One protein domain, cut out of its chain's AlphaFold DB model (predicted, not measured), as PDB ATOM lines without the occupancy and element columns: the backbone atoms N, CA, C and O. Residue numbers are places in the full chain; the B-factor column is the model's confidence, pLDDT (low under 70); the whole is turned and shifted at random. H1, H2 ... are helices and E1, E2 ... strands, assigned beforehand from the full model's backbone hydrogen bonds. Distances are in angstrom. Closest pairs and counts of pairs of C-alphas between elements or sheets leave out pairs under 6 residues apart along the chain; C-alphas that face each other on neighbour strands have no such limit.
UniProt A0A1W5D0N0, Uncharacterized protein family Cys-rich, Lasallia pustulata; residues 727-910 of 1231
ATOM      1  N   VAL A 727     -22.903  22.384 -27.186       91.94
ATOM      2  CA  VAL A 727     -23.341  22.377 -25.786       91.94
ATOM      3  C   VAL A 727     -22.805  21.112 -25.112       91.94
ATOM      4  O   VAL A 727     -22.914  20.023 -25.673       91.94
ATOM      5  N   LEU A 728     -22.243  21.224 -23.904       91.94
ATOM      6  CA  LEU A 728     -21.791  20.040 -23.162       91.94
ATOM      7  C   LEU A 728     -22.999  19.216 -22.683       91.94
ATOM      8  O   LEU A 728     -23.232  18.125 -23.196       91.94
ATOM      9  N   ASP A 729     -23.831  19.778 -21.805       88.25
ATOM     10  CA  ASP A 729     -25.125  19.202 -21.419       88.25
ATOM     11  C   ASP A 729     -26.258  19.793 -22.275       88.25
ATOM     12  O   ASP A 729     -26.754  20.897 -22.034       88.25
ATOM     13  N   GLY A 730     -26.651  19.048 -23.311       80.94
ATOM     14  CA  GLY A 730     -27.727  19.423 -24.225       80.94
ATOM     15  C   GLY A 730     -29.144  19.135 -23.716       80.94
ATOM     16  O   GLY A 730     -30.090  19.593 -24.371       80.94
ATOM     17  N   GLU A 731     -29.303  18.434 -22.588       81.94
ATOM     18  CA  GLU A 731     -30.600  18.187 -21.935       81.94
ATOM     19  C   GLU A 731     -31.024  19.397 -21.091       81.94
ATOM     20  O   GLU A 731     -32.211  19.728 -21.019       81.94
ATOM     21  N   ALA A 732     -30.056  20.134 -20.536       75.25
ATOM     22  CA  ALA A 732     -30.290  21.418 -19.889       75.25
ATOM     23  C   ALA A 732     -30.892  22.460 -20.858       75.25
ATOM     24  O   ALA A 732     -30.202  23.073 -21.677       75.25
ATOM     25  N   PHE A 733     -32.189  22.747 -20.685       61.91
ATOM     26  CA  PHE A 733     -32.982  23.713 -21.467       61.91
ATOM     27  C   PHE A 733     -32.425  25.152 -21.538       61.91
ATOM     28  O   PHE A 733     -32.925  25.957 -22.323       61.91
ATOM     29  N   HIS A 734     -31.425  25.499 -20.722       64.50
ATOM     30  CA  HIS A 734     -30.908  26.864 -20.574       64.50
ATOM     31  C   HIS A 734     -29.477  27.083 -21.096       64.50
ATOM     32  O   HIS A 734     -29.016  28.223 -21.082       64.50
ATOM     33  N   GLN A 735     -28.769  26.051 -21.576       72.88
ATOM     34  CA  GLN A 735     -27.454  26.262 -22.194       72.88
ATOM     35  C   GLN A 735     -27.600  26.743 -23.647       72.88
ATOM     36  O   GLN A 735     -28.181  26.059 -24.493       72.88
ATOM     37  N   ALA A 736     -27.057  27.927 -23.940       75.06
ATOM     38  CA  ALA A 736     -26.997  28.464 -25.295       75.06
ATOM     39  C   ALA A 736     -25.906  27.741 -26.120       75.06
ATOM     40  O   ALA A 736     -24.794  27.572 -25.615       75.06
ATOM     41  N   PRO A 737     -26.187  27.336 -27.373       82.31
ATOM     42  CA  PRO A 737     -25.214  26.655 -28.223       82.31
ATOM     43  C   PRO A 737     -24.124  27.607 -28.720       82.31
ATOM     44  O   PRO A 737     -24.433  28.606 -29.376       82.31
ATOM     45  N   SER A 738     -22.852  27.273 -28.485       85.56
ATOM     46  CA  SER A 738     -21.750  27.950 -29.176       85.56
ATOM     47  C   SER A 738     -21.511  27.313 -30.537       85.56
ATOM     48  O   SER A 738     -21.380  26.096 -30.638       85.56
ATOM     49  N   ARG A 739     -21.410  28.130 -31.588       84.81
ATOM     50  CA  ARG A 739     -20.985  27.676 -32.926       84.81
ATOM     51  C   ARG A 739     -19.509  27.944 -33.213       84.81
ATOM     52  O   ARG A 739     -18.942  27.308 -34.089       84.81
ATOM     53  N   SER A 740     -18.896  28.857 -32.465       86.38
ATOM     54  CA  SER A 740     -17.456  29.114 -32.456       86.38
ATOM     55  C   SER A 740     -16.763  28.266 -31.390       86.38
ATOM     56  O   SER A 740     -17.353  27.989 -30.340       86.38
ATOM     57  N   LEU A 741     -15.500  27.902 -31.624       90.94
ATOM     58  CA  LEU A 741     -14.658  27.228 -30.632       90.94
ATOM     59  C   LEU A 741     -14.488  28.100 -29.378       90.94
ATOM     60  O   LEU A 741     -13.921  29.190 -29.433       90.94
ATOM     61  N   VAL A 742     -14.964  27.605 -28.236       92.38
ATOM     62  CA  VAL A 742     -14.762  28.210 -26.914       92.38
ATOM     63  C   VAL A 742     -13.681  27.427 -26.189       92.38
ATOM     64  O   VAL A 742     -13.753  26.204 -26.066       92.38
ATOM     65  N   ARG A 743     -12.655  28.124 -25.700       93.19
ATOM     66  CA  ARG A 743     -11.608  27.503 -24.890       93.19
ATOM     67  C   ARG A 743     -12.123  27.268 -23.469       93.19
ATOM     68  O   ARG A 743     -12.517  28.219 -22.806       93.19
ATOM     69  N   LEU A 744     -12.082  26.021 -22.999       94.25
ATOM     70  CA  LEU A 744     -12.574  25.663 -21.668       94.25
ATOM     71  C   LEU A 744     -11.748  26.342 -20.565       94.25
ATOM     72  O   LEU A 744     -10.514  26.402 -20.623       94.25
ATOM     73  N   HIS A 745     -12.452  26.864 -19.560       93.00
ATOM     74  CA  HIS A 745     -11.879  27.663 -18.481       93.00
ATOM     75  C   HIS A 745     -11.612  26.837 -17.214       93.00
ATOM     76  O   HIS A 745     -12.195  25.775 -17.000       93.00
ATOM     77  N   PHE A 746     -10.741  27.357 -16.351       94.00
ATOM     78  CA  PHE A 746     -10.401  26.798 -15.038       94.00
ATOM     79  C   PHE A 746     -10.758  27.810 -13.930       94.00
ATOM     80  O   PHE A 746     -10.958  28.987 -14.248       94.00
ATOM     81  N   PRO A 747     -10.861  27.393 -12.653       91.75
ATOM     82  CA  PRO A 747     -11.322  28.277 -11.582       91.75
ATOM     83  C   PRO A 747     -10.347  29.433 -11.271       91.75
ATOM     84  O   PRO A 747      -9.156  29.327 -11.597       91.75
ATOM     85  N   PRO A 748     -10.804  30.522 -10.613       83.12
ATOM     86  CA  PRO A 748     -10.002  31.714 -10.295       83.12
ATOM     87  C   PRO A 748      -8.796  31.453  -9.367       83.12
ATOM     88  O   PRO A 748      -8.816  31.713  -8.168       83.12
ATOM     89  N   GLY A 749      -7.699  30.982  -9.952       85.06
ATOM     90  CA  GLY A 749      -6.475  30.584  -9.251       85.06
ATOM     91  C   GLY A 749      -5.609  29.623 -10.067       85.06
ATOM     92  O   GLY A 749      -4.400  29.549  -9.852       85.06
ATOM     93  N   TYR A 750      -6.205  28.952 -11.055       89.81
ATOM     94  CA  TYR A 750      -5.540  28.035 -11.975       89.81
ATOM     95  C   TYR A 750      -5.284  28.723 -13.329       89.81
ATOM     96  O   TYR A 750      -6.192  28.791 -14.161       89.81
ATOM     97  N   PRO A 751      -4.075  29.264 -13.584       89.81
ATOM     98  CA  PRO A 751      -3.778  29.897 -14.860       89.81
ATOM     99  C   PRO A 751      -3.806  28.862 -15.990       89.81
ATOM    100  O   PRO A 751      -3.290  27.752 -15.863       89.81
ATOM    101  N   MET A 752      -4.413  29.237 -17.111       88.12
ATOM    102  CA  MET A 752      -4.492  28.398 -18.307       88.12
ATOM    103  C   MET A 752      -3.099  28.232 -18.933       88.12
ATOM    104  O   MET A 752      -2.402  29.223 -19.146       88.12
ATOM    105  N   THR A 753      -2.723  26.993 -19.271       87.25
ATOM    106  CA  THR A 753      -1.531  26.695 -20.087       87.25
ATOM    107  C   THR A 753      -1.531  27.513 -21.387       87.25
ATOM    108  O   THR A 753      -2.588  27.772 -21.971       87.25
ATOM    109  N   ALA A 754      -0.368  27.942 -21.859       81.06
ATOM    110  CA  ALA A 754      -0.231  28.653 -23.124       81.06
ATOM    111  C   ALA A 754       1.165  28.450 -23.718       81.06
ATOM    112  O   ALA A 754       2.126  28.193 -22.994       81.06
ATOM    113  N   LYS A 755       1.309  28.706 -25.024       75.31
ATOM    114  CA  LYS A 755       2.598  28.691 -25.747       75.31
ATOM    115  C   LYS A 755       3.708  29.521 -25.062       75.31
ATOM    116  O   LYS A 755       4.878  29.191 -25.200       75.31
ATOM    117  N   SER A 756       3.357  30.568 -24.306       81.00
ATOM    118  CA  SER A 756       4.292  31.412 -23.537       81.00
ATOM    119  C   SER A 756       4.471  31.018 -22.060       81.00
ATOM    120  O   SER A 756       5.355  31.553 -21.393       81.00
ATOM    121  N   ARG A 757       3.619  30.141 -21.516       86.12
ATOM    122  CA  ARG A 757       3.680  29.622 -20.139       86.12
ATOM    123  C   ARG A 757       2.959  28.274 -20.070       86.12
ATOM    124  O   ARG A 757       1.739  28.219 -19.933       86.12
ATOM    125  N   TYR A 758       3.730  27.197 -20.113       89.69
ATOM    126  CA  TYR A 758       3.236  25.858 -19.812       89.69
ATOM    127  C   TYR A 758       2.904  25.733 -18.314       89.69
ATOM    128  O   TYR A 758       3.708  26.131 -17.469       89.69
ATOM    129  N   GLU A 759       1.732  25.181 -17.988       92.75
ATOM    130  CA  GLU A 759       1.244  25.043 -16.610       92.75
ATOM    131  C   GLU A 759       0.736  23.605 -16.352       92.75
ATOM    132  O   GLU A 759      -0.378  23.271 -16.760       92.75
ATOM    133  N   PRO A 760       1.508  22.733 -15.670       91.69
ATOM    134  CA  PRO A 760       1.198  21.298 -15.549       91.69
ATOM    135  C   PRO A 760      -0.142  20.951 -14.885       91.69
ATOM    136  O   PRO A 760      -0.617  19.826 -15.026       91.69
ATOM    137  N   ALA A 761      -0.735  21.883 -14.131       92.75
ATOM    138  CA  ALA A 761      -2.021  21.695 -13.458       92.75
ATOM    139  C   ALA A 761      -3.241  21.940 -14.367       92.75
ATOM    140  O   ALA A 761      -4.332  21.481 -14.033       92.75
ATOM    141  N   THR A 762      -3.070  22.654 -15.487       94.38
ATOM    142  CA  THR A 762      -4.140  22.979 -16.456       94.38
ATOM    143  C   THR A 762      -3.833  22.511 -17.880       94.38
ATOM    144  O   THR A 762      -4.725  22.506 -18.726       94.38
ATOM    145  N   ALA A 763      -2.600  22.077 -18.159       94.31
ATOM    146  CA  ALA A 763      -2.250  21.367 -19.380       94.31
ATOM    147  C   ALA A 763      -2.795  19.933 -19.343       94.31
ATOM    148  O   ALA A 763      -2.344  19.100 -18.555       94.31
ATOM    149  N   ILE A 764      -3.784  19.656 -20.193       94.69
ATOM    150  CA  ILE A 764      -4.450  18.358 -20.282       94.69
ATOM    151  C   ILE A 764      -3.607  17.372 -21.104       94.69
ATOM    152  O   ILE A 764      -3.203  17.648 -22.233       94.69
ATOM    153  N   GLN A 765      -3.344  16.209 -20.511       91.19
ATOM    154  CA  GLN A 765      -2.615  15.084 -21.090       91.19
ATOM    155  C   GLN A 765      -3.526  14.184 -21.930       91.19
ATOM    156  O   GLN A 765      -3.158  13.780 -23.031       91.19
ATOM    157  N   GLN A 766      -4.705  13.869 -21.394       92.12
ATOM    158  CA  GLN A 766      -5.743  13.041 -22.004       92.12
ATOM    159  C   GLN A 766      -7.102  13.612 -21.602       92.12
ATOM    160  O   GLN A 766      -7.265  14.065 -20.472       92.12
ATOM    161  N   PHE A 767      -8.100  13.529 -22.478       96.00
ATOM    162  CA  PHE A 767      -9.487  13.803 -22.113       96.00
ATOM    163  C   PHE A 767     -10.431  12.700 -22.600       96.00
ATOM    164  O   PHE A 767     -10.035  11.818 -23.366       96.00
ATOM    165  N   SER A 768     -11.674  12.750 -22.131       95.88
ATOM    166  CA  SER A 768     -12.784  11.930 -22.603       95.88
ATOM    167  C   SER A 768     -14.053  12.775 -22.649       95.88
ATOM    168  O   SER A 768     -14.384  13.427 -21.656       95.88
ATOM    169  N   ALA A 769     -14.770  12.756 -23.771       95.12
ATOM    170  CA  ALA A 769     -16.095  13.365 -23.892       95.12
ATOM    171  C   ALA A 769     -17.193  12.305 -23.695       95.12
ATOM    172  O   ALA A 769     -17.144  11.245 -24.315       95.12
ATOM    173  N   GLY A 770     -18.154  12.582 -22.812       92.19
ATOM    174  CA  GLY A 770     -19.343  11.759 -22.577       92.19
ATOM    175  C   GLY A 770     -20.591  12.361 -23.235       92.19
ATOM    176  O   GLY A 770     -20.505  13.258 -24.075       92.19
ATOM    177  N   ARG A 771     -21.785  11.917 -22.823       90.88
ATOM    178  CA  ARG A 771     -23.054  12.489 -23.328       90.88
ATOM    179  C   ARG A 771     -23.204  13.974 -22.976       90.88
ATOM    180  O   ARG A 771     -23.565  14.768 -23.838       90.88
ATOM    181  N   SER A 772     -22.938  14.313 -21.715       91.88
ATOM    182  CA  SER A 772     -23.279  15.589 -21.065       91.88
ATOM    183  C   SER A 772     -22.076  16.379 -20.527       91.88
ATOM    184  O   SER A 772     -22.226  17.515 -20.080       91.88
ATOM    185  N   HIS A 773     -20.890  15.768 -20.497       93.38
ATOM    186  CA  HIS A 773     -19.731  16.281 -19.769       93.38
ATOM    187  C   HIS A 773     -18.406  15.882 -20.430       93.38
ATOM    188  O   HIS A 773     -18.343  14.941 -21.223       93.38
ATOM    189  N   VAL A 774     -17.333  16.584 -20.068       96.12
ATOM    190  CA  VAL A 774     -15.950  16.277 -20.465       96.12
ATOM    191  C   VAL A 774     -15.112  16.041 -19.212       96.12
ATOM    192  O   VAL A 774     -15.181  16.834 -18.274       96.12
ATOM    193  N   LEU A 775     -14.302  14.980 -19.209       96.19
ATOM    194  CA  LEU A 775     -13.267  14.715 -18.202       96.19
ATOM    195  C   LEU A 775     -11.882  14.959 -18.805       96.19
ATOM    196  O   LEU A 775     -11.611  14.486 -19.906       96.19
ATOM    197  N   GLY A 776     -10.986  15.625 -18.081       96.19
ATOM    198  CA  GLY A 776      -9.588  15.835 -18.472       96.19
ATOM    199  C   GLY A 776      -8.615  15.392 -17.381       96.19
ATOM    200  O   GLY A 776      -8.788  15.738 -16.218       96.19
ATOM    201  N   LEU A 777      -7.573  14.655 -17.757       96.00
ATOM    202  CA  LEU A 777      -6.415  14.338 -16.921       96.00
ATOM    203  C   LEU A 777      -5.299  15.334 -17.240       96.00
ATOM    204  O   LEU A 777      -4.836  15.374 -18.376       96.00
ATOM    205  N   ALA A 778      -4.866  16.132 -16.268       95.12
ATOM    206  CA  ALA A 778      -3.748  17.059 -16.422       95.12
ATOM    207  C   ALA A 778      -2.386  16.345 -16.325       95.12
ATOM    208  O   ALA A 778      -2.270  15.298 -15.685       95.12
ATOM    209  N   ASP A 779      -1.336  16.937 -16.903       91.56
ATOM    210  CA  ASP A 779       0.034  16.391 -16.885       91.56
ATOM    211  C   ASP A 779       0.554  16.130 -15.449       91.56
ATOM    212  O   ASP A 779       1.311  15.179 -15.206       91.56
ATOM    213  N   ASN A 780       0.108  16.930 -14.470       92.62
ATOM    214  CA  ASN A 780       0.421  16.739 -13.051       92.62
ATOM    215  C   ASN A 780      -0.406  15.643 -12.341       92.62
ATOM    216  O   ASN A 780      -0.145  15.368 -11.171       92.62
ATOM    217  N   GLY A 781      -1.388  15.025 -13.001       92.00
ATOM    218  CA  GLY A 781      -2.267  13.999 -12.429       92.00
ATOM    219  C   GLY A 781      -3.593  14.499 -11.840       92.00
ATOM    220  O   GLY A 781      -4.360  13.673 -11.347       92.00
ATOM    221  N   LYS A 782      -3.906  15.804 -11.894       94.31
ATOM    222  CA  LYS A 782      -5.252  16.306 -11.553       94.31
ATOM    223  C   LYS A 782      -6.305  15.798 -12.534       94.31
ATOM    224  O   LYS A 782      -6.058  15.757 -13.737       94.31
ATOM    225  N   VAL A 783      -7.501  15.508 -12.026       95.69
ATOM    226  CA  VAL A 783      -8.690  15.235 -12.842       95.69
ATOM    227  C   VAL A 783      -9.599  16.457 -12.812       95.69
ATOM    228  O   VAL A 783      -9.933  16.958 -11.741       95.69
ATOM    229  N   TRP A 784     -10.004  16.920 -13.987       95.94
ATOM    230  CA  TRP A 784     -10.907  18.044 -14.204       95.94
ATOM    231  C   TRP A 784     -12.196  17.572 -14.883       95.94
ATOM    232  O   TRP A 784     -12.152  16.668 -15.718       95.94
ATOM    233  N   MET A 785     -13.331  18.192 -14.562       94.81
ATOM    234  CA  MET A 785     -14.628  17.941 -15.205       94.81
ATOM    235  C   MET A 785     -15.272  19.247 -15.676       94.81
ATOM    236  O   MET A 785     -15.241  20.228 -14.941       94.81
ATOM    237  N   TRP A 786     -15.922  19.246 -16.843       93.94
ATOM    238  CA  TRP A 786     -16.748  20.352 -17.351       93.94
ATOM    239  C   TRP A 786     -18.134  19.852 -17.782       93.94
ATOM    240  O   TRP A 786     -18.224  18.833 -18.464       93.94
ATOM    241  N   HIS A 787     -19.197  20.595 -17.448       90.50
ATOM    242  CA  HIS A 787     -20.580  20.323 -17.893       90.50
ATOM    243  C   HIS A 787     -21.272  21.518 -18.586       90.50
ATOM    244  O   HIS A 787     -22.393  21.412 -19.087       90.50
ATOM    245  N   ASN A 788     -20.622  22.684 -18.594       89.06
ATOM    246  CA  ASN A 788     -21.104  23.906 -19.227       89.06
ATOM    247  C   ASN A 788     -19.936  24.561 -19.966       89.06
ATOM    248  O   ASN A 788     -18.885  24.799 -19.376       89.06
ATOM    249  N   ILE A 789     -20.139  24.857 -21.248       90.12
ATOM    250  CA  ILE A 789     -19.149  25.477 -22.140       90.12
ATOM    251  C   ILE A 789     -18.688  26.869 -21.664       90.12
ATOM    252  O   ILE A 789     -17.557  27.263 -21.927       90.12
ATOM    253  N   ASN A 790     -19.540  27.580 -20.919       87.56
ATOM    254  CA  ASN A 790     -19.251  28.897 -20.337       87.56
ATOM    255  C   ASN A 790     -18.845  28.830 -18.848       87.56
ATOM    256  O   ASN A 790     -18.711  29.869 -18.205       87.56
ATOM    257  N   GLY A 791     -18.717  27.628 -18.274       87.25
ATOM    258  CA  GLY A 791     -18.292  27.418 -16.888       87.25
ATOM    259  C   GLY A 791     -16.788  27.161 -16.763       87.25
ATOM    260  O   GLY A 791     -16.111  26.831 -17.739       87.25
ATOM    261  N   HIS A 792     -16.261  27.264 -15.541       90.62
ATOM    262  CA  HIS A 792     -14.968  26.661 -15.213       90.62
ATOM    263  C   HIS A 792     -15.095  25.145 -15.038       90.62
ATOM    264  O   HIS A 792     -16.189  24.622 -14.839       90.62
ATOM    265  N   GLY A 793     -13.968  24.438 -15.103       92.62
ATOM    266  CA  GLY A 793     -13.897  23.024 -14.750       92.62
ATOM    267  C   GLY A 793     -13.673  22.811 -13.255       92.62
ATOM    268  O   GLY A 793     -12.927  23.565 -12.632       92.62
ATOM    269  N   TRP A 794     -14.269  21.768 -12.684       92.38
ATOM    270  CA  TRP A 794     -14.082  21.379 -11.280       92.38
ATOM    271  C   TRP A 794     -12.942  20.368 -11.149       92.38
ATOM    272  O   TRP A 794     -12.877  19.407 -11.916       92.38
ATOM    273  N   ASN A 795     -12.055  20.558 -10.168       93.94
ATOM    274  CA  ASN A 795     -11.034  19.574  -9.792       93.94
ATOM    275  C   ASN A 795     -11.703  18.437  -8.990       93.94
ATOM    276  O   ASN A 795     -12.312  18.689  -7.951       93.94
ATOM    277  N   MET A 796     -11.611  17.199  -9.475       93.06
ATOM    278  CA  MET A 796     -12.434  16.068  -9.024       93.06
ATOM    279  C   MET A 796     -11.743  15.241  -7.924       93.06
ATOM    280  O   MET A 796     -10.758  14.547  -8.176       93.06
ATOM    281  N   ARG A 797     -12.269  15.362  -6.697       91.56
ATOM    282  CA  ARG A 797     -11.954  14.658  -5.435       91.56
ATOM    283  C   ARG A 797     -12.720  13.347  -5.134       91.56
ATOM    284  O   ARG A 797     -13.801  13.496  -4.568       91.56
ATOM    285  N   PRO A 798     -12.272  12.102  -5.409       91.94
ATOM    286  CA  PRO A 798     -12.984  10.936  -4.872       91.94
ATOM    287  C   PRO A 798     -12.886  10.903  -3.339       91.94
ATOM    288  O   PRO A 798     -11.801  11.042  -2.772       91.94
ATOM    289  N   LEU A 799     -14.016  10.720  -2.656       89.00
ATOM    290  CA  LEU A 799     -14.042  10.556  -1.203       89.00
ATOM    291  C   LEU A 799     -13.337   9.255  -0.797       89.00
ATOM    292  O   LEU A 799     -13.466   8.224  -1.452       89.00
ATOM    293  N   HIS A 800     -12.607   9.310   0.319       86.25
ATOM    294  CA  HIS A 800     -11.862   8.186   0.907       86.25
ATOM    295  C   HIS A 800     -10.718   7.601   0.045       86.25
ATOM    296  O   HIS A 800     -10.170   6.562   0.414       86.25
ATOM    297  N   ILE A 801     -10.319   8.259  -1.054       88.62
ATOM    298  CA  ILE A 801      -9.212   7.828  -1.924       88.62
ATOM    299  C   ILE A 801      -8.248   9.001  -2.166       88.62
ATOM    300  O   ILE A 801      -8.555   9.940  -2.899       88.62
ATOM    301  N   ASP A 802      -7.052   8.931  -1.578       86.88
ATOM    302  CA  ASP A 802      -6.016   9.956  -1.744       86.88
ATOM    303  C   ASP A 802      -5.341   9.868  -3.126       86.88
ATOM    304  O   ASP A 802      -4.631   8.909  -3.436       86.88
ATOM    305  N   LEU A 803      -5.536  10.894  -3.962       91.31
ATOM    306  CA  LEU A 803      -4.913  10.993  -5.288       91.31
ATOM    307  C   LEU A 803      -3.509  11.616  -5.224       91.31
ATOM    308  O   LEU A 803      -3.314  12.707  -4.682       91.31
ATOM    309  N   VAL A 804      -2.535  10.966  -5.863       90.62
ATOM    310  CA  VAL A 804      -1.130  11.406  -5.884       90.62
ATOM    311  C   VAL A 804      -0.864  12.350  -7.064       90.62
ATOM    312  O   VAL A 804      -0.480  11.935  -8.161       90.62
ATOM    313  N   GLU A 805      -1.036  13.650  -6.820       90.06
ATOM    314  CA  GLU A 805      -0.605  14.720  -7.731       90.06
ATOM    315  C   GLU A 805       0.941  14.832  -7.767       90.06
ATOM    316  O   GLU A 805       1.617  14.711  -6.748       90.06
ATOM    317  N   ASN A 806       1.516  15.118  -8.940       87.44
ATOM    318  CA  ASN A 806       2.957  15.278  -9.223       87.44
ATOM    319  C   ASN A 806       3.858  14.037  -9.005       87.44
ATOM    320  O   ASN A 806       5.062  14.121  -9.247       87.44
ATOM    321  N   GLY A 807       3.311  12.886  -8.599       83.00
ATOM    322  CA  GLY A 807       4.067  11.632  -8.462       83.00
ATOM    323  C   GLY A 807       4.513  11.013  -9.802       83.00
ATOM    324  O   GLY A 807       4.040  11.420 -10.871       83.00
ATOM    325  N   PRO A 808       5.404  10.000  -9.784       83.50
ATOM    326  CA  PRO A 808       5.863   9.311 -10.993       83.50
ATOM    327  C   PRO A 808       4.719   8.573 -11.708       83.50
ATOM    328  O   PRO A 808       3.744   8.159 -11.084       83.50
ATOM    329  N   ALA A 809       4.847   8.362 -13.023       76.31
ATOM    330  CA  ALA A 809       3.770   7.828 -13.869       76.31
ATOM    331  C   ALA A 809       3.237   6.440 -13.440       76.31
ATOM    332  O   ALA A 809       2.035   6.206 -13.531       76.31
ATOM    333  N   SER A 810       4.099   5.547 -12.928       79.69
ATOM    334  CA  SER A 810       3.703   4.251 -12.333       79.69
ATOM    335  C   SER A 810       3.742   4.248 -10.795       79.69
ATOM    336  O   SER A 810       3.987   3.209 -10.175       79.69
ATOM    337  N   GLY A 811       3.579   5.416 -10.167       83.25
ATOM    338  CA  GLY A 811       3.358   5.526  -8.727       83.25
ATOM    339  C   GLY A 811       1.951   5.057  -8.357       83.25
ATOM    340  O   GLY A 811       1.007   5.296  -9.113       83.25
ATOM    341  N   VAL A 812       1.817   4.392  -7.207       87.12
ATOM    342  CA  VAL A 812       0.516   4.045  -6.608       87.12
ATOM    343  C   VAL A 812      -0.267   5.329  -6.311       87.12
ATOM    344  O   VAL A 812       0.334   6.354  -5.990       87.12
ATOM    345  N   GLY A 813      -1.591   5.302  -6.470       87.69
ATOM    346  CA  GLY A 813      -2.466   6.458  -6.236       87.69
ATOM    347  C   GLY A 813      -2.423   7.538  -7.327       87.69
ATOM    348  O   GLY A 813      -3.192   8.498  -7.261       87.69
ATOM    349  N   ARG A 814      -1.572   7.411  -8.359       92.19
ATOM    350  CA  ARG A 814      -1.621   8.297  -9.534       92.19
ATOM    351  C   ARG A 814      -2.709   7.831 -10.510       92.19
ATOM    352  O   ARG A 814      -2.780   6.653 -10.860       92.19
ATOM    353  N   VAL A 815      -3.511   8.784 -10.988       94.31
ATOM    354  CA  VAL A 815      -4.478   8.585 -12.080       94.31
ATOM    355  C   VAL A 815      -3.737   8.457 -13.412       94.31
ATOM    356  O   VAL A 815      -2.873   9.282 -13.724       94.31
ATOM    357  N   THR A 816      -4.077   7.441 -14.208       91.81
ATOM    358  CA  THR A 816      -3.420   7.161 -15.502       91.81
ATOM    359  C   THR A 816      -4.373   7.036 -16.692       91.81
ATOM    360  O   THR A 816      -3.905   7.042 -17.829       91.81
ATOM    361  N   ARG A 817      -5.695   6.987 -16.471       93.38
ATOM    362  CA  ARG A 817      -6.723   7.067 -17.527       93.38
ATOM    363  C   ARG A 817      -8.010   7.692 -16.987       93.38
ATOM    364  O   ARG A 817      -8.414   7.386 -15.867       93.38
ATOM    365  N   VAL A 818      -8.682   8.494 -17.813       95.69
ATOM    366  CA  VAL A 818     -10.044   9.013 -17.581       95.69
ATOM    367  C   VAL A 818     -10.963   8.549 -18.716       95.69
ATOM    368  O   VAL A 818     -10.538   8.563 -19.872       95.69
ATOM    369  N   VAL A 819     -12.196   8.131 -18.408       96.12
ATOM    370  CA  VAL A 819     -13.234   7.808 -19.406       96.12
ATOM    371  C   VAL A 819     -14.587   8.336 -18.929       96.12
ATOM    372  O   VAL A 819     -15.092   7.934 -17.878       96.12
ATOM    373  N   ALA A 820     -15.161   9.238 -19.719       94.94
ATOM    374  CA  ALA A 820     -16.498   9.792 -19.558       94.94
ATOM    375  C   ALA A 820     -17.487   8.883 -20.295       94.94
ATOM    376  O   ALA A 820     -17.382   8.707 -21.507       94.94
ATOM    377  N   GLY A 821     -18.407   8.267 -19.558       91.50
ATOM    378  CA  GLY A 821     -19.449   7.416 -20.117       91.50
ATOM    379  C   GLY A 821     -20.695   8.201 -20.524       91.50
ATOM    380  O   GLY A 821     -20.692   9.423 -20.693       91.50
ATOM    381  N   TRP A 822     -21.798   7.469 -20.657       89.00
ATOM    382  CA  TRP A 822     -23.108   8.027 -20.994       89.00
ATOM    383  C   TRP A 822     -23.707   8.865 -19.855       89.00
ATOM    384  O   TRP A 822     -24.094  10.012 -20.043       89.00
ATOM    385  N   ASP A 823     -23.738   8.276 -18.667       88.00
ATOM    386  CA  ASP A 823     -24.444   8.700 -17.451       88.00
ATOM    387  C   ASP A 823     -23.530   8.661 -16.211       88.00
ATOM    388  O   ASP A 823     -23.960   8.931 -15.093       88.00
ATOM    389  N   LYS A 824     -22.264   8.276 -16.400       91.38
ATOM    390  CA  LYS A 824     -21.279   8.047 -15.344       91.38
ATOM    391  C   LYS A 824     -19.882   8.447 -15.796       91.38
ATOM    392  O   LYS A 824     -19.560   8.409 -16.983       91.38
ATOM    393  N   SER A 825     -19.042   8.787 -14.835       94.81
ATOM    394  CA  SER A 825     -17.635   9.116 -15.029       94.81
ATOM    395  C   SER A 825     -16.770   8.011 -14.418       94.81
ATOM    396  O   SER A 825     -17.138   7.423 -13.400       94.81
ATOM    397  N   THR A 826     -15.628   7.698 -15.034       95.69
ATOM    398  CA  THR A 826     -14.711   6.656 -14.544       95.69
ATOM    399  C   THR A 826     -13.255   7.098 -14.660       95.69
ATOM    400  O   THR A 826     -12.880   7.772 -15.625       95.69
ATOM    401  N   ILE A 827     -12.413   6.682 -13.712       95.62
ATOM    402  CA  ILE A 827     -10.957   6.859 -13.783       95.62
ATOM    403  C   ILE A 827     -10.238   5.580 -13.347       95.62
ATOM    404  O   ILE A 827     -10.749   4.827 -12.520       95.62
ATOM    405  N   TYR A 828      -9.051   5.335 -13.902       95.50
ATOM    406  CA  TYR A 828      -8.166   4.255 -13.464       95.50
ATOM    407  C   TYR A 828      -6.997   4.829 -12.656       95.50
ATOM    408  O   TYR A 828      -6.311   5.756 -13.106       95.50
ATOM    409  N   ILE A 829      -6.802   4.276 -11.461       94.25
ATOM    410  CA  ILE A 829      -5.808   4.685 -10.466       94.25
ATOM    411  C   ILE A 829      -4.884   3.494 -10.204       94.25
ATOM    412  O   ILE A 829      -5.344   2.420  -9.809       94.25
ATOM    413  N   ASN A 830      -3.576   3.687 -10.372       91.12
ATOM    414  CA  ASN A 830      -2.588   2.630 -10.145       91.12
ATOM    415  C   ASN A 830      -2.677   2.099  -8.695       91.12
ATOM    416  O   ASN A 830      -2.498   2.872  -7.751       91.12
ATOM    417  N   GLY A 831      -2.914   0.796  -8.508       87.44
ATOM    418  CA  GLY A 831      -3.016   0.152  -7.188       87.44
ATOM    419  C   GLY A 831      -4.389   0.244  -6.502       87.44
ATOM    420  O   GLY A 831      -4.624  -0.465  -5.529       87.44
ATOM    421  N   THR A 832      -5.317   1.073  -6.996       91.12
ATOM    422  CA  THR A 832      -6.714   1.118  -6.505       91.12
ATOM    423  C   THR A 832      -7.677   0.488  -7.509       91.12
ATOM    424  O   THR A 832      -8.592  -0.232  -7.117       91.12
ATOM    425  N   GLY A 833      -7.428   0.685  -8.806       93.12
ATOM    426  CA  GLY A 833      -8.171   0.061  -9.897       93.12
ATOM    427  C   GLY A 833      -9.044   1.041 -10.668       93.12
ATOM    428  O   GLY A 833      -8.760   2.239 -10.727       93.12
ATOM    429  N   ILE A 834     -10.103   0.519 -11.289       95.38
ATOM    430  CA  ILE A 834     -11.146   1.336 -11.910       95.38
ATOM    431  C   ILE A 834     -12.072   1.824 -10.794       95.38
ATOM    432  O   ILE A 834     -12.689   1.006 -10.107       95.38
ATOM    433  N   ILE A 835     -12.219   3.140 -10.658       94.38
ATOM    434  CA  ILE A 835     -13.294   3.743  -9.868       94.38
ATOM    435  C   ILE A 835     -14.289   4.459 -10.781       94.38
ATOM    436  O   ILE A 835     -13.927   4.950 -11.855       94.38
ATOM    437  N   PHE A 836     -15.544   4.531 -10.351       94.25
ATOM    438  CA  PHE A 836     -16.608   5.222 -11.068       94.25
ATOM    439  C   PHE A 836     -17.583   5.929 -10.129       94.25
ATOM    440  O   PHE A 836     -17.699   5.593  -8.952       94.25
ATOM    441  N   TRP A 837     -18.293   6.910 -10.674       92.38
ATOM    442  CA  TRP A 837     -19.374   7.625 -10.004       92.38
ATOM    443  C   TRP A 837     -20.444   8.025 -11.033       92.38
ATOM    444  O   TRP A 837     -20.107   8.229 -12.206       92.38
ATOM    445  N   PRO A 838     -21.733   8.106 -10.653       89.88
ATOM    446  CA  PRO A 838     -22.763   8.650 -11.531       89.88
ATOM    447  C   PRO A 838     -22.449  10.115 -11.864       89.88
ATOM    448  O   PRO A 838     -21.946  10.863 -11.024       89.88
ATOM    449  N   TYR A 839     -22.746  10.535 -13.091       83.75
ATOM    450  CA  TYR A 839     -22.655  11.939 -13.465       83.75
ATOM    451  C   TYR A 839     -23.868  12.682 -12.888       83.75
ATOM    452  O   TYR A 839     -24.978  12.590 -13.410       83.75
ATOM    453  N   GLU A 840     -23.642  13.442 -11.817       78.88
ATOM    454  CA  GLU A 840     -24.569  14.470 -11.344       78.88
ATOM    455  C   GLU A 840     -24.031  15.858 -11.738       78.88
ATOM    456  O   GLU A 840     -22.854  16.147 -11.486       78.88
ATOM    457  N   PRO A 841     -24.847  16.751 -12.332       72.25
ATOM    458  CA  PRO A 841     -24.454  18.145 -12.501       72.25
ATOM    459  C   PRO A 841     -24.300  18.810 -11.117       72.25
ATOM    460  O   PRO A 841     -25.167  18.622 -10.255       72.25
ATOM    461  N   PRO A 842     -23.235  19.600 -10.878       72.62
ATOM    462  CA  PRO A 842     -22.972  20.209  -9.579       72.62
ATOM    463  C   PRO A 842     -24.126  21.119  -9.151       72.62
ATOM    464  O   PRO A 842     -24.702  21.867  -9.949       72.62
ATOM    465  N   ARG A 843     -24.471  21.071  -7.863       77.31
ATOM    466  CA  ARG A 843     -25.605  21.822  -7.312       77.31
ATOM    467  C   ARG A 843     -25.293  23.314  -7.350       77.31
ATOM    468  O   ARG A 843     -24.138  23.728  -7.334       77.31
ATOM    469  N   GLN A 844     -26.317  24.165  -7.292       70.88
ATOM    470  CA  GLN A 844     -26.130  25.624  -7.356       70.88
ATOM    471  C   GLN A 844     -25.198  26.185  -6.251       70.88
ATOM    472  O   GLN A 844     -24.584  27.226  -6.443       70.88
ATOM    473  N   GLN A 845     -25.053  25.475  -5.124       69.69
ATOM    474  CA  GLN A 845     -24.137  25.794  -4.011       69.69
ATOM    475  C   GLN A 845     -22.687  25.299  -4.225       69.69
ATOM    476  O   GLN A 845     -21.802  25.582  -3.421       69.69
ATOM    477  N   GLU A 846     -22.441  24.520  -5.278       75.19
ATOM    478  CA  GLU A 846     -21.148  23.928  -5.649       75.19
ATOM    479  C   GLU A 846     -20.539  24.587  -6.895       75.19
ATOM    480  O   GLU A 846     -19.351  24.418  -7.160       75.19
ATOM    481  N   VAL A 847     -21.315  25.403  -7.622       71.25
ATOM    482  CA  VAL A 847     -20.840  26.191  -8.772       71.25
ATOM    483  C   VAL A 847     -19.688  27.127  -8.381       71.25
ATOM    484  O   VAL A 847     -18.758  27.293  -9.159       71.25
ATOM    485  N   GLU A 848     -19.693  27.679  -7.164       72.69
ATOM    486  CA  GLU A 848     -18.620  28.549  -6.647       72.69
ATOM    487  C   GLU A 848     -17.383  27.786  -6.119       72.69
ATOM    488  O   GLU A 848     -16.439  28.414  -5.642       72.69
ATOM    489  N   LYS A 849     -17.356  26.444  -6.174       81.62
ATOM    490  CA  LYS A 849     -16.211  25.640  -5.710       81.62
ATOM    491  C   LYS A 849     -15.223  25.351  -6.844       81.62
ATOM    492  O   LYS A 849     -15.613  24.894  -7.916       81.62
ATOM    493  N   ASP A 850     -13.929  25.468  -6.546       86.94
ATOM    494  CA  ASP A 850     -12.836  25.023  -7.429       86.94
ATOM    495  C   ASP A 850     -12.681  23.492  -7.470       86.94
ATOM    496  O   ASP A 850     -12.118  22.928  -8.409       86.94
ATOM    497  N   THR A 851     -13.090  22.811  -6.397       89.69
ATOM    498  CA  THR A 851     -12.910  21.369  -6.177       89.69
ATOM    499  C   THR A 851     -14.228  20.753  -5.733       89.69
ATOM    500  O   THR A 851     -14.887  21.278  -4.835       89.69
ATOM    501  N   LEU A 852     -14.592  19.635  -6.358       89.88
ATOM    502  CA  LEU A 852     -15.787  18.865  -6.042       89.88
ATOM    503  C   LEU A 852     -15.367  17.523  -5.440       89.88
ATOM    504  O   LEU A 852     -14.640  16.758  -6.071       89.88
ATOM    505  N   GLU A 853     -15.814  17.260  -4.217       89.75
ATOM    506  CA  GLU A 853     -15.647  15.974  -3.541       89.75
ATOM    507  C   GLU A 853     -16.883  15.109  -3.809       89.75
ATOM    508  O   GLU A 853     -18.006  15.598  -3.677       89.75
ATOM    509  N   PHE A 854     -16.687  13.855  -4.222       87.19
ATOM    510  CA  PHE A 854     -17.762  12.972  -4.685       87.19
ATOM    511  C   PHE A 854     -17.639  11.555  -4.113       87.19
ATOM    512  O   PHE A 854     -16.541  11.026  -3.944       87.19
ATOM    513  N   GLU A 855     -18.779  10.925  -3.825       87.62
ATOM    514  CA  GLU A 855     -18.837   9.506  -3.467       87.62
ATOM    515  C   GLU A 855     -18.593   8.646  -4.716       87.62
ATOM    516  O   GLU A 855     -19.077   8.961  -5.805       87.62
ATOM    517  N   CYS A 856     -17.800   7.585  -4.577       89.69
ATOM    518  CA  CYS A 856     -17.352   6.775  -5.704       89.69
ATOM    519  C   CYS A 856     -17.239   5.296  -5.345       89.69
ATOM    520  O   CYS A 856     -16.993   4.931  -4.195       89.69
ATOM    521  N   PHE A 857     -17.337   4.449  -6.363       90.25
ATOM    522  CA  PHE A 857     -17.332   3.001  -6.232       90.25
ATOM    523  C   PHE A 857     -16.124   2.409  -6.954       90.25
ATOM    524  O   PHE A 857     -15.820   2.789  -8.083       90.25
ATOM    525  N   THR A 858     -15.437   1.463  -6.313       91.25
ATOM    526  CA  THR A 858     -14.296   0.746  -6.903       91.25
ATOM    527  C   THR A 858     -14.770  -0.573  -7.502       91.25
ATOM    528  O   THR A 858     -15.463  -1.332  -6.828       91.25
ATOM    529  N   VAL A 859     -14.384  -0.876  -8.745       91.62
ATOM    530  CA  VAL A 859     -14.687  -2.160  -9.396       91.62
ATOM    531  C   VAL A 859     -13.815  -3.259  -8.761       91.62
ATOM    532  O   VAL A 859     -12.586  -3.192  -8.894       91.62
ATOM    533  N   PRO A 860     -14.384  -4.268  -8.068       89.31
ATOM    534  CA  PRO A 860     -13.589  -5.193  -7.261       89.31
ATOM    535  C   PRO A 860     -12.538  -5.972  -8.059       89.31
ATOM    536  O   PRO A 860     -12.775  -6.410  -9.182       89.31
ATOM    537  N   GLY A 861     -11.353  -6.140  -7.464       86.88
ATOM    538  CA  GLY A 861     -10.227  -6.877  -8.051       86.88
ATOM    539  C   GLY A 861      -9.437  -6.143  -9.145       86.88
ATOM    540  O   GLY A 861      -8.370  -6.618  -9.522       86.88
ATOM    541  N   THR A 862      -9.883  -4.972  -9.614       92.88
ATOM    542  CA  THR A 862      -9.209  -4.223 -10.700       92.88
ATOM    543  C   THR A 862      -7.950  -3.452 -10.279       92.88
ATOM    544  O   THR A 862      -7.271  -2.881 -11.133       92.88
ATOM    545  N   GLY A 863      -7.626  -3.424  -8.981       88.38
ATOM    546  CA  GLY A 863      -6.487  -2.678  -8.429       88.38
ATOM    547  C   GLY A 863      -5.103  -3.261  -8.716       88.38
ATOM    548  O   GLY A 863      -4.133  -2.511  -8.658       88.38
ATOM    549  N   TYR A 864      -5.014  -4.551  -9.058       88.12
ATOM    550  CA  TYR A 864      -3.740  -5.258  -9.217       88.12
ATOM    551  C   TYR A 864      -2.827  -4.627 -10.286       88.12
ATOM    552  O   TYR A 864      -3.230  -4.436 -11.439       88.12
ATOM    553  N   HIS A 865      -1.574  -4.365  -9.909       83.81
ATOM    554  CA  HIS A 865      -0.543  -3.755 -10.743       83.81
ATOM    555  C   HIS A 865       0.794  -4.503 -10.599       83.81
ATOM    556  O   HIS A 865       1.411  -4.541  -9.529       83.81
ATOM    557  N   GLN A 866       1.295  -5.054 -11.713       82.00
ATOM    558  CA  GLN A 866       2.309  -6.123 -11.726       82.00
ATOM    559  C   GLN A 866       3.654  -5.753 -11.065       82.00
ATOM    560  O   GLN A 866       4.432  -6.630 -10.698       82.00
ATOM    561  N   ARG A 867       3.964  -4.457 -10.931       78.94
ATOM    562  CA  ARG A 867       5.227  -3.982 -10.332       78.94
ATOM    563  C   ARG A 867       5.218  -3.891  -8.804       78.94
ATOM    564  O   ARG A 867       6.300  -3.801  -8.233       78.94
ATOM    565  N   HIS A 868       4.040  -3.836  -8.178       77.62
ATOM    566  CA  HIS A 868       3.894  -3.523  -6.747       77.62
ATOM    567  C   HIS A 868       3.258  -4.667  -5.947       77.62
ATOM    568  O   HIS A 868       3.624  -4.863  -4.792       77.62
ATOM    569  N   ASP A 869       2.352  -5.429  -6.563       81.62
ATOM    570  CA  ASP A 869       1.558  -6.465  -5.896       81.62
ATOM    571  C   ASP A 869       2.114  -7.887  -6.105       81.62
ATOM    572  O   ASP A 869       2.783  -8.176  -7.100       81.62
ATOM    573  N   ASP A 870       1.783  -8.813  -5.196       81.62
ATOM    574  CA  ASP A 870       2.175 -10.225  -5.303       81.62
ATOM    575  C   ASP A 870       1.538 -10.888  -6.549       81.62
ATOM    576  O   ASP A 870       0.302 -10.950  -6.641       81.62
ATOM    577  N   PRO A 871       2.333 -11.424  -7.501       83.81
ATOM    578  CA  PRO A 871       1.820 -12.122  -8.681       83.81
ATOM    579  C   PRO A 871       1.074 -13.431  -8.368       83.81
ATOM    580  O   PRO A 871       0.421 -13.971  -9.257       83.81
ATOM    581  N   ASN A 872       1.140 -13.937  -7.133       85.50
ATOM    582  CA  ASN A 872       0.390 -15.111  -6.673       85.50
ATOM    583  C   ASN A 872      -0.941 -14.744  -5.987       85.50
ATOM    584  O   ASN A 872      -1.661 -15.629  -5.522       85.50
ATOM    585  N   SER A 873      -1.273 -13.452  -5.882       85.31
ATOM    586  CA  SER A 873      -2.533 -13.008  -5.275       85.31
ATOM    587  C   SER A 873      -3.753 -13.446  -6.110       85.31
ATOM    588  O   SER A 873      -3.662 -13.517  -7.338       85.31
ATOM    589  N   PRO A 874      -4.934 -13.692  -5.499       82.44
ATOM    590  CA  PRO A 874      -6.123 -14.110  -6.247       82.44
ATOM    591  C   PRO A 874      -6.500 -13.139  -7.371       82.44
ATOM    592  O   PRO A 874      -6.810 -13.565  -8.478       82.44
ATOM    593  N   SER A 875      -6.383 -11.827  -7.137       81.00
ATOM    594  CA  SER A 875      -6.633 -10.805  -8.160       81.00
ATOM    595  C   SER A 875      -5.644 -10.862  -9.329       81.00
ATOM    596  O   SER A 875      -6.054 -10.584 -10.454       81.00
ATOM    597  N   ALA A 876      -4.388 -11.262  -9.102       82.00
ATOM    598  CA  ALA A 876      -3.392 -11.444 -10.161       82.00
ATOM    599  C   ALA A 876      -3.710 -12.630 -11.084       82.00
ATOM    600  O   ALA A 876      -3.398 -12.574 -12.272       82.00
ATOM    601  N   LEU A 877      -4.329 -13.685 -10.537       84.50
ATOM    602  CA  LEU A 877      -4.614 -14.948 -11.228       84.50
ATOM    603  C   LEU A 877      -6.022 -14.997 -11.850       84.50
ATOM    604  O   LEU A 877      -6.187 -15.522 -12.948       84.50
ATOM    605  N   GLU A 878      -7.038 -14.454 -11.171       86.44
ATOM    606  CA  GLU A 878      -8.421 -14.414 -11.669       86.44
ATOM    607  C   GLU A 878      -8.580 -13.374 -12.796       86.44
ATOM    608  O   GLU A 878      -9.095 -13.696 -13.873       86.44
ATOM    609  N   ILE A 879      -8.123 -12.139 -12.539       90.12
ATOM    610  CA  ILE A 879      -8.402 -10.938 -13.346       90.12
ATOM    611  C   ILE A 879      -7.122 -10.410 -14.014       90.12
ATOM    612  O   ILE A 879      -7.068 -10.292 -15.240       90.12
ATOM    613  N   GLY A 880      -6.086 -10.125 -13.227       89.81
ATOM    614  CA  GLY A 880      -4.818  -9.546 -13.670       89.81
ATOM    615  C   GLY A 880      -4.860  -8.036 -13.940       89.81
ATOM    616  O   GLY A 880      -5.861  -7.356 -13.730       89.81
ATOM    617  N   GLU A 881      -3.730  -7.498 -14.401       91.69
ATOM    618  CA  GLU A 881      -3.506  -6.053 -14.570       91.69
ATOM    619  C   GLU A 881      -4.438  -5.461 -15.643       91.69
ATOM    620  O   GLU A 881      -4.455  -5.933 -16.783       91.69
ATOM    621  N   VAL A 882      -5.216  -4.427 -15.298       93.94
ATOM    622  CA  VAL A 882      -6.133  -3.759 -16.238       93.94
ATOM    623  C   VAL A 882      -5.339  -2.929 -17.247       93.94
ATOM    624  O   VAL A 882      -4.593  -2.024 -16.888       93.94
ATOM    625  N   THR A 883      -5.535  -3.212 -18.535       91.69
ATOM    626  CA  THR A 883      -4.800  -2.555 -19.629       91.69
ATOM    627  C   THR A 883      -5.604  -1.443 -20.296       91.69
ATOM    628  O   THR A 883      -5.045  -0.377 -20.563       91.69
ATOM    629  N   ASN A 884      -6.909  -1.641 -20.515       93.81
ATOM    630  CA  ASN A 884      -7.839  -0.621 -21.011       93.81
ATOM    631  C   ASN A 884      -9.267  -0.871 -20.490       93.81
ATOM    632  O   ASN A 884      -9.609  -2.008 -20.154       93.81
ATOM    633  N   HIS A 885     -10.099   0.173 -20.428       96.12
ATOM    634  CA  HIS A 885     -11.496   0.088 -19.984       96.12
ATOM    635  C   HIS A 885     -12.396   1.098 -20.704       96.12
ATOM    636  O   HIS A 885     -11.933   2.158 -21.120       96.12
ATOM    637  N   ILE A 886     -13.685   0.772 -20.821       96.19
ATOM    638  CA  ILE A 886     -14.737   1.623 -21.396       96.19
ATOM    639  C   ILE A 886     -15.961   1.683 -20.469       96.19
ATOM    640  O   ILE A 886     -16.213   0.757 -19.694       96.19
ATOM    641  N   ALA A 887     -16.730   2.770 -20.562       95.00
ATOM    642  CA  ALA A 887     -17.919   3.019 -19.746       95.00
ATOM    643  C   ALA A 887     -19.171   3.147 -20.631       95.00
ATOM    644  O   ALA A 887     -19.376   4.162 -21.298       95.00
ATOM    645  N   LEU A 888     -20.003   2.103 -20.636       94.38
ATOM    646  CA  LEU A 888     -21.295   2.057 -21.328       94.38
ATOM    647  C   LEU A 888     -22.426   2.459 -20.363       94.38
ATOM    648  O   LEU A 888     -22.202   2.615 -19.166       94.38
ATOM    649  N   GLU A 889     -23.655   2.598 -20.862       90.50
ATOM    650  CA  GLU A 889     -24.831   3.033 -20.086       90.50
ATOM    651  C   GLU A 889     -25.093   2.174 -18.833       90.50
ATOM    652  O   GLU A 889     -25.320   2.715 -17.757       90.50
ATOM    653  N   ARG A 890     -25.002   0.839 -18.919       90.38
ATOM    654  CA  ARG A 890     -25.162  -0.056 -17.747       90.38
ATOM    655  C   ARG A 890     -23.849  -0.646 -17.233       90.38
ATOM    656  O   ARG A 890     -23.676  -0.823 -16.026       90.38
ATOM    657  N   TYR A 891     -22.932  -0.962 -18.142       93.69
ATOM    658  CA  TYR A 891     -21.773  -1.803 -17.859       93.69
ATOM    659  C   TYR A 891     -20.454  -1.042 -18.005       93.69
ATOM    660  O   TYR A 891     -20.271  -0.255 -18.934       93.69
ATOM    661  N   ILE A 892     -19.499  -1.340 -17.127       95.44
ATOM    662  CA  ILE A 892     -18.080  -1.079 -17.384       95.44
ATOM    663  C   ILE A 892     -17.514  -2.348 -18.020       95.44
ATOM    664  O   ILE A 892     -17.713  -3.440 -17.488       95.44
ATOM    665  N   VAL A 893     -16.824  -2.215 -19.153       96.31
ATOM    666  CA  VAL A 893     -16.155  -3.335 -19.833       96.31
ATOM    667  C   VAL A 893     -14.660  -3.055 -19.852       96.31
ATOM    668  O   VAL A 893     -14.241  -1.952 -20.208       96.31
ATOM    669  N   PHE A 894     -13.840  -4.021 -19.444       96.38
ATOM    670  CA  PHE A 894     -12.395  -3.824 -19.328       96.38
ATOM    671  C   PHE A 894     -11.585  -5.041 -19.769       96.38
ATOM    672  O   PHE A 894     -12.015  -6.186 -19.641       96.38
ATOM    673  N   LYS A 895     -10.391  -4.765 -20.300       94.62
ATOM    674  CA  LYS A 895      -9.446  -5.743 -20.838       94.62
ATOM    675  C   LYS A 895      -8.224  -5.838 -19.934       94.62
ATOM    676  O   LYS A 895      -7.579  -4.819 -19.652       94.62
ATOM    677  N   THR A 896      -7.841  -7.046 -19.545       93.56
ATOM    678  CA  THR A 896      -6.667  -7.279 -18.697       93.56
ATOM    679  C   THR A 896      -5.488  -7.861 -19.471       93.56
ATOM    680  O   THR A 896      -5.591  -8.286 -20.625       93.56
ATOM    681  N   ARG A 897      -4.326  -7.869 -18.819       90.38
ATOM    682  CA  ARG A 897      -3.073  -8.396 -19.359       90.38
ATOM    683  C   ARG A 897      -3.076  -9.918 -19.550       90.38
ATOM    684  O   ARG A 897      -2.250 -10.419 -20.304       90.38
ATOM    685  N   LEU A 898      -4.027 -10.633 -18.940       90.19
ATOM    686  CA  LEU A 898      -4.218 -12.085 -19.078       90.19
ATOM    687  C   LEU A 898      -4.966 -12.494 -20.364       90.19
ATOM    688  O   LEU A 898      -5.474 -13.605 -20.442       90.19
ATOM    689  N   ASN A 899      -5.071 -11.603 -21.355       92.06
ATOM    690  CA  ASN A 899      -5.868 -11.793 -22.577       92.06
ATOM    691  C   ASN A 899      -7.387 -11.948 -22.343       92.06
ATOM    692  O   ASN A 899      -8.093 -12.477 -23.197       92.06
ATOM    693  N   LYS A 900      -7.898 -11.473 -21.199       92.19
ATOM    694  CA  LYS A 900      -9.313 -11.568 -20.813       92.19
ATOM    695  C   LYS A 900     -10.049 -10.237 -20.955       92.19
ATOM    696  O   LYS A 900      -9.462  -9.166 -20.775       92.19
ATOM    697  N   VAL A 901     -11.358 -10.320 -21.195       94.81
ATOM    698  CA  VAL A 901     -12.299  -9.192 -21.133       94.81
ATOM    699  C   VAL A 901     -13.386  -9.496 -20.105       94.81
ATOM    700  O   VAL A 901     -13.948 -10.589 -20.093       94.81
ATOM    701  N   PHE A 902     -13.694  -8.518 -19.258       94.69
ATOM    702  CA  PHE A 902     -14.705  -8.609 -18.205       94.69
ATOM    703  C   PHE A 902     -15.785  -7.540 -18.385       94.69
ATOM    704  O   PHE A 902     -15.480  -6.424 -18.818       94.69
ATOM    705  N   LEU A 903     -17.021  -7.853 -17.987       93.94
ATOM    706  CA  LEU A 903     -18.070  -6.869 -17.709       93.94
ATOM    707  C   LEU A 903     -18.265  -6.700 -16.200       93.94
ATOM    708  O   LEU A 903     -18.094  -7.638 -15.422       93.94
ATOM    709  N   TYR A 904     -18.675  -5.507 -15.790       93.00
ATOM    710  CA  TYR A 904     -19.122  -5.197 -14.437       93.00
ATOM    711  C   TYR A 904     -20.409  -4.367 -14.512       93.00
ATOM    712  O   TYR A 904     -20.473  -3.384 -15.255       93.00
ATOM    713  N   ASP A 905     -21.442  -4.777 -13.775       91.44
ATOM    714  CA  ASP A 905     -22.750  -4.121 -13.774       91.44
ATOM    715  C   ASP A 905     -22.795  -2.991 -12.743       91.44
ATOM    716  O   ASP A 905     -22.746  -3.225 -11.536       91.44
ATOM    717  N   THR A 906     -22.933  -1.752 -13.214       88.12
ATOM    718  CA  THR A 906     -22.994  -0.589 -12.316       88.12
ATOM    719  C   THR A 906     -24.325  -0.469 -11.566       88.12
ATOM    720  O   THR A 906     -24.417   0.307 -10.621       88.12
ATOM    721  N   THR A 907     -25.340  -1.269 -11.922       81.75
ATOM    722  CA  THR A 907     -26.661  -1.273 -11.264       81.75
ATOM    723  C   THR A 907     -26.793  -2.276 -10.114       81.75
ATOM    724  O   THR A 907     -27.753  -2.196  -9.351       81.75
ATOM    725  N   SER A 908     -25.834  -3.192  -9.922       65.56
ATOM    726  CA  SER A 908     -25.908  -4.248  -8.891       65.56
ATOM    727  C   SER A 908     -25.682  -3.766  -7.446       65.56
ATOM    728  O   SER A 908     -25.596  -4.576  -6.524       65.56
ATOM    729  N   GLN A 909     -25.613  -2.453  -7.218       61.78
ATOM    730  CA  GLN A 909     -25.317  -1.821  -5.928       61.78
ATOM    731  C   GLN A 909     -26.559  -1.697  -5.026       61.78
ATOM    732  O   GLN A 909     -26.950  -0.609  -4.603       61.78
ATOM    733  N   SER A 910     -27.204  -2.825  -4.716       42.31
ATOM    734  CA  SER A 910     -28.438  -2.863  -3.922       42.31
ATOM    735  C   SER A 910     -28.221  -3.344  -2.479       42.31
ATOM    736  O   SER A 910     -28.442  -4.512  -2.154       42.31
TER     737      SER A 910
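This is residues 727 to 910 of the 1231 residues of the protein "Uncharacterized protein family Cys-rich" of Lasallia pustulata (UniProt A0A1W5D0N0). Three small sheets amid much loop stand in a row, partly face to face, with E1 and H1 at opposite ends. Only 70 of the 184 printed residues are in named elements, mostly strand. It is compact, radius of gyration of the C-alphas 17.1 A, spanning 52 by 39 by 28 A.

Start at the largest sheet, mixed and strongly twisted: E2, residues 764 to 769, E3, 774 to 778, E4, 783 to 786, E5, 794 to 798, and E9, 851 to 854. Between parallel E5 and E9, N 852 and O 795 are 2.9 A apart. This sheet faces E6, E7 and E8, within residues 815 to 838; the closest C-alphas of E2 and E6, 768 and 819, are 5.2 A apart. E10, E11 and E12, within residues 882 to 905, face that second sheet.

Find E1, residues 738 to 743, beginning at (-21.750, 27.950, -29.176); H1, 874 to 878, ends at (-8.421, -14.414, -11.669).

The printed part has no cut; E1 to E2 is a long link; 6 residues have pLDDT under 70.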